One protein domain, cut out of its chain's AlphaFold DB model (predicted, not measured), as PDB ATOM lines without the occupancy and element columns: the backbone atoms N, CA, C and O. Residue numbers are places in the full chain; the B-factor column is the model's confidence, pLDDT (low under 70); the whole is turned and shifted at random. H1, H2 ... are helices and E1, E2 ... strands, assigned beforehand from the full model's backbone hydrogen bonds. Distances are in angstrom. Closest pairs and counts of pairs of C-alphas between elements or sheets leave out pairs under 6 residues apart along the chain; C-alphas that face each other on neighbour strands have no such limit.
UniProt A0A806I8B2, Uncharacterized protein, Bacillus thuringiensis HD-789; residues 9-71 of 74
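AT A GLANCE: This is residues 9 to 71 of the 74 residues of an uncharacterized protein of Bacillus thuringiensis HD-789 (UniProt A0A806I8B2). One strongly twisted sheet of five antiparallel strands makes a wall, with a single short helix, H1, over one face and the other face bare. The hairpin of E3 and E4 makes one side of the sheet, and after H1 the last strand, E5, joins its opposite edge beside E1. The printed part has 63 residues, with E1, E2, E3, E4, H1 and E5 in that order along the chain; the sheet's order is E4, E3, E2, E1, E5. The class is mixed, helices and strands, and the whole is compact, with a radius of gyration of the C-alphas of 11.0 A and spans of 32 by 22 by 20 A.

IN THESE COORDINATES: E1, residues 9 to 14, begins at C-alpha 9 at (-26.299, -17.772, 19.522) and is 15.4 A long. E2, residues 20 to 25, measures 16.1 A, and E3, residues 33 to 39, 18.6 A. E4, residues 42 to 50, is the longest strand, 20.9 A. H1, residues 52 to 61, measures 14.2 A. E5, residues 64 to 70, is 15.7 A long and ends at C-alpha 70 at (-26.268, -13.966, 16.150).

HOW THE PARTS SIT: E1 to E4 form a meander, each strand the antiparallel neighbour of the one before. E1 and E2 are a hairpin at 153 degrees, with N 12 and O 22 2.8 A apart, within hydrogen-bond range. In the hairpin of E2 and E3, at 146 degrees, N 23 and O 36 are within range at 2.7 A; in that of E3 and E4, at 157 degrees, N 35 and O 48 at 2.8 A. E5, an edge strand, is antiparallel to E1 at 152 degrees, with N 11 and O 68 within range at 2.9 A. H1 is on the sheet at a height of 9.0 A, in two layers, a helix on one face of a sheet. It lies over E1 and, only just, over E2, on which 3 of its C-alphas fall, and runs slantwise to the strands, at 51 degrees to E1 on the local plane. The closest C-alphas of H1 and E5 are those of Lys 58 and Trp 64, 5.5 A apart. Every O i to N i+4 pair of H1 is within hydrogen-bond range.

THE WHOLE: The C-alphas farthest apart, those of Gln 30 and Ala 41, are 32.6 A apart. The printed part has no cut and no long link. The mean pLDDT of the printed part is 83.5, and residues 38 to 46 are under 70.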
ATOM      1  N   ARG A   9     -25.338 -18.688  18.912       89.19
ATOM      2  CA  ARG A   9     -26.299 -17.772  19.522       89.19
ATOM      3  C   ARG A   9     -27.454 -17.556  18.556       89.19
ATOM      4  O   ARG A   9     -27.219 -17.333  17.377       89.19
ATOM      5  N   TYR A  10     -28.677 -17.597  19.059       89.81
ATOM      6  CA  TYR A  10     -29.886 -17.426  18.256       89.81
ATOM      7  C   TYR A  10     -30.802 -16.410  18.914       89.81
ATOM      8  O   TYR A  10     -31.008 -16.495  20.123       89.81
ATOM      9  N   LEU A  11     -31.372 -15.493  18.137       90.06
ATOM     10  CA  LEU A  11     -32.557 -14.758  18.558       90.06
ATOM     11  C   LEU A  11     -33.780 -15.597  18.200       90.06
ATOM     12  O   LEU A  11     -33.977 -15.974  17.038       90.06
ATOM     13  N   VAL A  12     -34.599 -15.892  19.199       91.12
ATOM     14  CA  VAL A  12     -35.856 -16.610  19.033       91.12
ATOM     15  C   VAL A  12     -37.022 -15.776  19.532       91.12
ATOM     16  O   VAL A  12     -36.904 -15.030  20.499       91.12
ATOM     17  N   GLU A  13     -38.160 -15.931  18.875       91.12
ATOM     18  CA  GLU A  13     -39.441 -15.379  19.300       91.12
ATOM     19  C   GLU A  13     -40.247 -16.486  19.986       91.12
ATOM     20  O   GLU A  13     -40.545 -17.512  19.367       91.12
ATOM     21  N   ASP A  14     -40.587 -16.291  21.261       90.19
ATOM     22  CA  ASP A  14     -41.483 -17.174  22.007       90.19
ATOM     23  C   ASP A  14     -42.940 -16.814  21.706       90.19
ATOM     24  O   ASP A  14     -43.497 -15.848  22.238       90.19
ATOM     25  N   LYS A  15     -43.585 -17.624  20.868       88.19
ATOM     26  CA  LYS A  15     -44.986 -17.429  20.474       88.19
ATOM     27  C   LYS A  15     -45.974 -17.723  21.597       88.19
ATOM     28  O   LYS A  15     -47.140 -17.347  21.499       88.19
ATOM     29  N   THR A  16     -45.530 -18.405  22.650       88.19
ATOM     30  CA  THR A  16     -46.362 -18.752  23.809       88.19
ATOM     31  C   THR A  16     -46.368 -17.655  24.873       88.19
ATOM     32  O   THR A  16     -47.279 -17.617  25.697       88.19
ATOM     33  N   ASP A  17     -45.409 -16.723  24.814       83.81
ATOM     34  CA  ASP A  17     -45.244 -15.614  25.759       83.81
ATOM     35  C   ASP A  17     -45.245 -14.260  25.026       83.81
ATOM     36  O   ASP A  17     -44.226 -13.587  24.924       83.81
ATOM     37  N   PHE A  18     -46.392 -13.872  24.453       82.94
ATOM     38  CA  PHE A  18     -46.601 -12.568  23.792       82.94
ATOM     39  C   PHE A  18     -45.547 -12.182  22.731       82.94
ATOM     40  O   PHE A  18     -45.253 -10.998  22.557       82.94
ATOM     41  N   ASN A  19     -45.005 -13.159  21.992       82.81
ATOM     42  CA  ASN A  19     -43.930 -12.960  21.008       82.81
ATOM     43  C   ASN A  19     -42.673 -12.329  21.626       82.81
ATOM     44  O   ASN A  19     -42.025 -11.470  21.028       82.81
ATOM     45  N   LYS A  20     -42.342 -12.727  22.854       84.50
ATOM     46  CA  LYS A  20     -41.152 -12.254  23.554       84.50
ATOM     47  C   LYS A  20     -39.885 -12.710  22.838       84.50
ATOM     48  O   LYS A  20     -39.748 -13.876  22.474       84.50
ATOM     49  N   GLU A  21     -38.937 -11.793  22.694       87.81
ATOM     50  CA  GLU A  21     -37.625 -12.061  22.108       87.81
ATOM     51  C   GLU A  21     -36.666 -12.632  23.172       87.81
ATOM     52  O   GLU A  21     -36.495 -12.086  24.268       87.81
ATOM     53  N   ILE A  22     -36.048 -13.771  22.859       87.81
ATOM     54  CA  ILE A  22     -35.130 -14.506  23.732       87.81
ATOM     55  C   ILE A  22     -33.863 -14.821  22.943       87.81
ATOM     56  O   ILE A  22     -33.913 -15.333  21.830       87.81
ATOM     57  N   VAL A  23     -32.705 -14.571  23.534       88.56
ATOM     58  CA  VAL A  23     -31.417 -15.017  23.017       88.56
ATOM     59  C   VAL A  23     -31.076 -16.373  23.618       88.56
ATOM     60  O   VAL A  23     -30.893 -16.501  24.826       88.56
ATOM     61  N   ILE A  24     -30.921 -17.384  22.777       89.38
ATOM     62  CA  ILE A  24     -30.400 -18.693  23.171       89.38
ATOM     63  C   ILE A  24     -28.899 -18.701  22.914       89.38
ATOM     64  O   ILE A  24     -28.468 -18.425  21.797       89.38
ATOM     65  N   LYS A  25     -28.097 -19.070  23.911       89.69
ATOM     66  CA  LYS A  25     -26.673 -19.382  23.759       89.69
ATOM     67  C   LYS A  25     -26.454 -20.867  24.009       89.69
ATOM     68  O   LYS A  25     -26.677 -21.363  25.115       89.69
ATOM     69  N   THR A  26     -26.011 -21.571  22.976       89.19
ATOM     70  CA  THR A  26     -25.714 -23.002  23.022       89.19
ATOM     71  C   THR A  26     -24.217 -23.228  23.233       89.19
ATOM     72  O   THR A  26     -23.385 -22.447  22.773       89.19
ATOM     73  N   PHE A  27     -23.863 -24.305  23.939       86.19
ATOM     74  CA  PHE A  27     -22.476 -24.725  24.163       86.19
ATOM     75  C   PHE A  27     -22.263 -26.106  23.549       86.19
ATOM     76  O   PHE A  27     -22.138 -26.195  22.333       86.19
ATOM     77  N   THR A  28     -22.280 -27.170  24.345       88.94
ATOM     78  CA  THR A  28     -22.329 -28.558  23.866       88.94
ATOM     79  C   THR A  28     -23.708 -29.167  24.126       88.94
ATOM     80  O   THR A  28     -24.439 -28.694  24.994       88.94
ATOM     81  N   LYS A  29     -24.078 -30.247  23.429       87.00
ATOM     82  CA  LYS A  29     -25.351 -30.968  23.654       87.00
ATOM     83  C   LYS A  29     -25.496 -31.560  25.061       87.00
ATOM     84  O   LYS A  29     -26.603 -31.904  25.467       87.00
ATOM     85  N   GLN A  30     -24.388 -31.718  25.789       86.25
ATOM     86  CA  GLN A  30     -24.370 -32.213  27.171       86.25
ATOM     87  C   GLN A  30     -24.581 -31.090  28.195       86.25
ATOM     88  O   GLN A  30     -24.920 -31.361  29.346       86.25
ATOM     89  N   GLU A  31     -24.395 -29.838  27.782       86.06
ATOM     90  CA  GLU A  31     -24.531 -28.663  28.630       86.06
ATOM     91  C   GLU A  31     -25.918 -28.018  28.477       86.06
ATOM     92  O   GLU A  31     -26.580 -28.153  27.441       86.06
ATOM     93  N   PRO A  32     -26.398 -27.310  29.512       86.25
ATOM     94  CA  PRO A  32     -27.588 -26.485  29.385       86.25
ATOM     95  C   PRO A  32     -27.355 -25.345  28.385       86.25
ATOM     96  O   PRO A  32     -26.275 -24.757  28.311       86.25
ATOM     97  N   ALA A  33     -28.402 -25.008  27.640       86.81
ATOM     98  CA  ALA A  33     -28.454 -23.774  26.878       86.81
ATOM     99  C   ALA A  33     -28.843 -22.625  27.816       86.81
ATOM    100  O   ALA A  33     -29.715 -22.763  28.679       86.81
ATOM    101  N   PHE A  34     -28.186 -21.485  27.640       84.69
ATOM    102  CA  PHE A  34     -28.475 -20.278  28.402       84.69
ATOM    103  C   PHE A  34     -29.470 -19.429  27.624       84.69
ATOM    104  O   PHE A  34     -29.324 -19.241  26.418       84.69
ATOM    105  N   LEU A  35     -30.470 -18.919  28.324       85.62
ATOM    106  CA  LEU A  35     -31.543 -18.105  27.782       85.62
ATOM    107  C   LEU A  35     -31.382 -16.698  28.349       85.62
ATOM    108  O   LEU A  35     -31.498 -16.504  29.554       85.62
ATOM    109  N   GLY A  36     -31.074 -15.727  27.500       83.25
ATOM    110  CA  GLY A  36     -31.088 -14.312  27.850       83.25
ATOM    111  C   GLY A  36     -32.364 -13.674  27.326       83.25
ATOM    112  O   GLY A  36     -32.638 -13.764  26.137       83.25
ATOM    113  N   PHE A  37     -33.147 -13.021  28.175       73.31
ATOM    114  CA  PHE A  37     -34.305 -12.262  27.701       73.31
ATOM    115  C   PHE A  37     -33.852 -10.885  27.218       73.31
ATOM    116  O   PHE A  37     -33.313 -10.114  28.016       73.31
ATOM    117  N   ASP A  38     -34.081 -10.574  25.938       66.19
ATOM    118  CA  ASP A  38     -33.983  -9.196  25.462       66.19
ATOM    119  C   ASP A  38     -35.349  -8.548  25.648       66.19
ATOM    120  O   ASP A  38     -36.276  -8.663  24.845       66.19
ATOM    121  N   SER A  39     -35.516  -7.938  26.807       53.34
ATOM    122  CA  SER A  39     -36.679  -7.123  27.062       53.34
ATOM    123  C   SER A  39     -36.346  -5.722  26.577       53.34
ATOM    124  O   SER A  39     -35.639  -4.983  27.258       53.34
ATOM    125  N   LYS A  40     -36.939  -5.285  25.459       53.44
ATOM    126  CA  LYS A  40     -36.957  -3.852  25.098       53.44
ATOM    127  C   LYS A  40     -37.437  -2.956  26.265       53.44
ATOM    128  O   LYS A  40     -37.204  -1.750  26.240       53.44
ATOM    129  N   ALA A  41     -38.093  -3.530  27.284       49.19
ATOM    130  CA  ALA A  41     -38.554  -2.864  28.500       49.19
ATOM    131  C   ALA A  41     -37.602  -2.972  29.720       49.19
ATOM    132  O   ALA A  41     -37.686  -2.121  30.603       49.19
ATOM    133  N   ASP A  42     -36.685  -3.945  29.780       48.31
ATOM    134  CA  ASP A  42     -35.763  -4.177  30.902       48.31
ATOM    135  C   ASP A  42     -34.319  -4.143  30.399       48.31
ATOM    136  O   ASP A  42     -33.861  -5.017  29.672       48.31
ATOM    137  N   LYS A  43     -33.558  -3.137  30.838       48.53
ATOM    138  CA  LYS A  43     -32.158  -2.909  30.428       48.53
ATOM    139  C   LYS A  43     -31.165  -3.961  30.947       48.53
ATOM    140  O   LYS A  43     -29.958  -3.752  30.849       48.53
ATOM    141  N   LEU A  44     -31.647  -5.039  31.561       54.59
ATOM    142  CA  LEU A  44     -30.823  -6.084  32.148       54.59
ATOM    143  C   LEU A  44     -31.217  -7.432  31.538       54.59
ATOM    144  O   LEU A  44     -32.378  -7.823  31.667       54.59
ATOM    145  N   PRO A  45     -30.273  -8.167  30.921       63.06
ATOM    146  CA  PRO A  45     -30.546  -9.522  30.479       63.06
ATOM    147  C   PRO A  45     -30.829 -10.378  31.713       63.06
ATOM    148  O   PRO A  45     -29.944 -10.634  32.532       63.06
ATOM    149  N   GLN A  46     -32.077 -10.809  31.866       68.00
ATOM    150  CA  GLN A  46     -32.398 -11.875  32.805       68.00
ATOM    151  C   GLN A  46     -31.902 -13.180  32.181       68.00
ATOM    152  O   GLN A  46     -32.230 -13.474  31.031       68.00
ATOM    153  N   ILE A  47     -31.058 -13.913  32.909       78.31
ATOM    154  CA  ILE A  47     -30.468 -15.167  32.438       78.31
ATOM    155  C   ILE A  47     -31.195 -16.322  33.118       78.31
ATOM    156  O   ILE A  47     -31.205 -16.408  34.345       78.31
ATOM    157  N   ASP A  48     -31.761 -17.211  32.313       84.38
ATOM    158  CA  ASP A  48     -32.288 -18.506  32.734       84.38
ATOM    159  C   ASP A  48     -31.488 -19.636  32.066       84.38
ATOM    160  O   ASP A  48     -30.807 -19.437  31.055       84.38
ATOM    161  N   MET A  49     -31.526 -20.835  32.637       88.56
ATOM    162  CA  MET A  49     -30.816 -22.008  32.128       88.56
ATOM    163  C   MET A  49     -31.802 -23.130  31.839       88.56
ATOM    164  O   MET A  49     -32.591 -23.530  32.693       88.56
ATOM    165  N   MET A  50     -31.713 -23.710  30.644       90.81
ATOM    166  CA  MET A  50     -32.599 -24.789  30.225       90.81
ATOM    167  C   MET A  50     -31.810 -25.926  29.577       90.81
ATOM    168  O   MET A  50     -30.814 -25.704  28.895       90.81
ATOM    169  N   SER A  51     -32.233 -27.177  29.789       92.56
ATOM    170  CA  SER A  51     -31.572 -28.319  29.149       92.56
ATOM    171  C   SER A  51     -31.686 -28.234  27.627       92.56
ATOM    172  O   SER A  51     -32.741 -27.854  27.111       92.56
ATOM    173  N   TRP A  52     -30.640 -28.663  26.911       91.44
ATOM    174  CA  TRP A  52     -30.622 -28.696  25.443       91.44
ATOM    175  C   TRP A  52     -31.894 -29.310  24.856       91.44
ATOM    176  O   TRP A  52     -32.556 -28.707  24.021       91.44
ATOM    177  N   SER A  53     -32.282 -30.481  25.366       91.94
ATOM    178  CA  SER A  53     -33.457 -31.229  24.909       91.94
ATOM    179  C   SER A  53     -34.763 -30.438  24.994       91.94
ATOM    180  O   SER A  53     -35.619 -30.572  24.126       91.94
ATOM    181  N   LYS A  54     -34.929 -29.601  26.024       92.62
ATOM    182  CA  LYS A  54     -36.128 -28.770  26.183       92.62
ATOM    183  C   LYS A  54     -36.124 -27.613  25.196       92.62
ATOM    184  O   LYS A  54     -37.158 -27.327  24.600       92.62
ATOM    185  N   VAL A  55     -34.970 -26.976  25.012       91.38
ATOM    186  CA  VAL A  55     -34.815 -25.872  24.061       91.38
ATOM    187  C   VAL A  55     -35.032 -26.362  22.628       91.38
ATOM    188  O   VAL A  55     -35.816 -25.778  21.884       91.38
ATOM    189  N   GLU A  56     -34.422 -27.488  22.267       91.38
ATOM    190  CA  GLU A  56     -34.603 -28.129  20.966       91.38
ATOM    191  C   GLU A  56     -36.058 -28.546  20.735       91.38
ATOM    192  O   GLU A  56     -36.581 -28.314  19.647       91.38
ATOM    193  N   ALA A  57     -36.739 -29.086  21.753       92.69
ATOM    194  CA  ALA A  57     -38.157 -29.418  21.661       92.69
ATOM    195  C   ALA A  57     -39.018 -28.181  21.369       92.69
ATOM    196  O   ALA A  57     -39.826 -28.233  20.449       92.69
ATOM    197  N   LYS A  58     -38.810 -27.064  22.082       92.50
ATOM    198  CA  LYS A  58     -39.558 -25.814  21.858       92.50
ATOM    199  C   LYS A  58     -39.374 -25.247  20.448       92.50
ATOM    200  O   LYS A  58     -40.346 -24.832  19.822       92.50
ATOM    201  N   VAL A  59     -38.148 -25.272  19.922       90.75
ATOM    202  CA  VAL A  59     -37.867 -24.846  18.537       90.75
ATOM    203  C   VAL A  59     -38.488 -25.813  17.524       90.75
ATOM    204  O   VAL A  59     -39.076 -25.405  16.525       90.75
ATOM    205  N   SER A  60     -38.406 -27.112  17.804       89.00
ATOM    206  CA  SER A  60     -38.905 -28.189  16.945       89.00
ATOM    207  C   SER A  60     -40.423 -28.174  16.773       89.00
ATOM    208  O   SER A  60     -40.915 -28.355  15.660       89.00
ATOM    209  N   ILE A  61     -41.166 -27.956  17.861       90.06
ATOM    210  CA  ILE A  61     -42.637 -27.899  17.845       90.06
ATOM    211  C   ILE A  61     -43.174 -26.555  17.334       90.06
ATOM    212  O   ILE A  61     -44.368 -26.443  17.067       90.06
ATOM    213  N   GLY A  62     -42.299 -25.562  17.145       86.94
ATOM    214  CA  GLY A  62     -42.650 -24.244  16.616       86.94
ATOM    215  C   GLY A  62     -43.145 -23.243  17.660       86.94
ATOM    216  O   GLY A  62     -43.560 -22.151  17.271       86.94
ATOM    217  N   ASP A  63     -43.072 -23.582  18.952       92.44
ATOM    218  CA  ASP A  63     -43.335 -22.649  20.055       92.44
ATOM    219  C   ASP A  63     -42.319 -21.503  20.033       92.44
ATOM    220  O   ASP A  63     -42.668 -20.346  20.273       92.44
ATOM    221  N   TRP A  64     -41.062 -21.829  19.714       92.69
ATOM    222  CA  TRP A  64     -39.977 -20.869  19.530       92.69
ATOM    223  C   TRP A  64     -39.575 -20.791  18.060       92.69
ATOM    224  O   TRP A  64     -39.144 -21.779  17.465       92.69
ATOM    225  N   GLU A  65     -39.682 -19.603  17.472       93.00
ATOM    226  CA  GLU A  65     -39.261 -19.353  16.094       93.00
ATOM    227  C   GLU A  65     -37.889 -18.686  16.065       93.00
ATOM    228  O   GLU A  65     -37.719 -17.594  16.599       93.00
ATOM    229  N   VAL A  66     -36.914 -19.319  15.410       91.38
ATOM    230  CA  VAL A  66     -35.592 -18.718  15.191       91.38
ATOM    231  C   VAL A  66     -35.705 -17.616  14.142       91.38
ATOM    232  O   VAL A  66     -36.039 -17.894  12.990       91.38
ATOM    233  N   LYS A  67     -35.425 -16.374  14.545       90.38
ATOM    234  CA  LYS A  67     -35.457 -15.194  13.668       90.38
ATOM    235  C   LYS A  67     -34.104 -14.951  13.012       90.38
ATOM    236  O   LYS A  67     -34.041 -14.695  11.814       90.38
ATOM    237  N   GLU A  68     -33.033 -15.071  13.792       89.06
ATOM    238  CA  GLU A  68     -31.664 -14.846  13.333       89.06
ATOM    239  C   GLU A  68     -30.648 -15.669  14.133       89.06
ATOM    240  O   GLU A  68     -30.831 -15.960  15.320       89.06
ATOM    241  N   GLU A  69     -29.555 -16.041  13.469       89.31
ATOM    242  CA  GLU A  69     -28.330 -16.484  14.130       89.31
ATOM    243  C   GLU A  69     -27.468 -15.251  14.420       89.31
ATOM    244  O   GLU A  69     -27.180 -14.458  13.526       89.31
ATOM    245  N   LEU A  70     -27.070 -15.087  15.677       85.06
ATOM    246  CA  LEU A  70     -26.268 -13.966  16.150       85.06
ATOM    247  C   LEU A  70     -24.783 -14.326  16.130       85.06
ATOM    248  O   LEU A  70     -24.397 -15.454  16.453       85.06
ATOM    249  N   GLU A  71     -23.931 -13.339  15.854       79.50
ATOM    250  CA  GLU A  71     -22.487 -13.521  15.978       79.50
ATOM    251  C   GLU A  71     -22.100 -13.920  17.410       79.50
ATOM    252  O   GLU A  71     -22.569 -13.366  18.417       79.50
TER     253      GLU A  71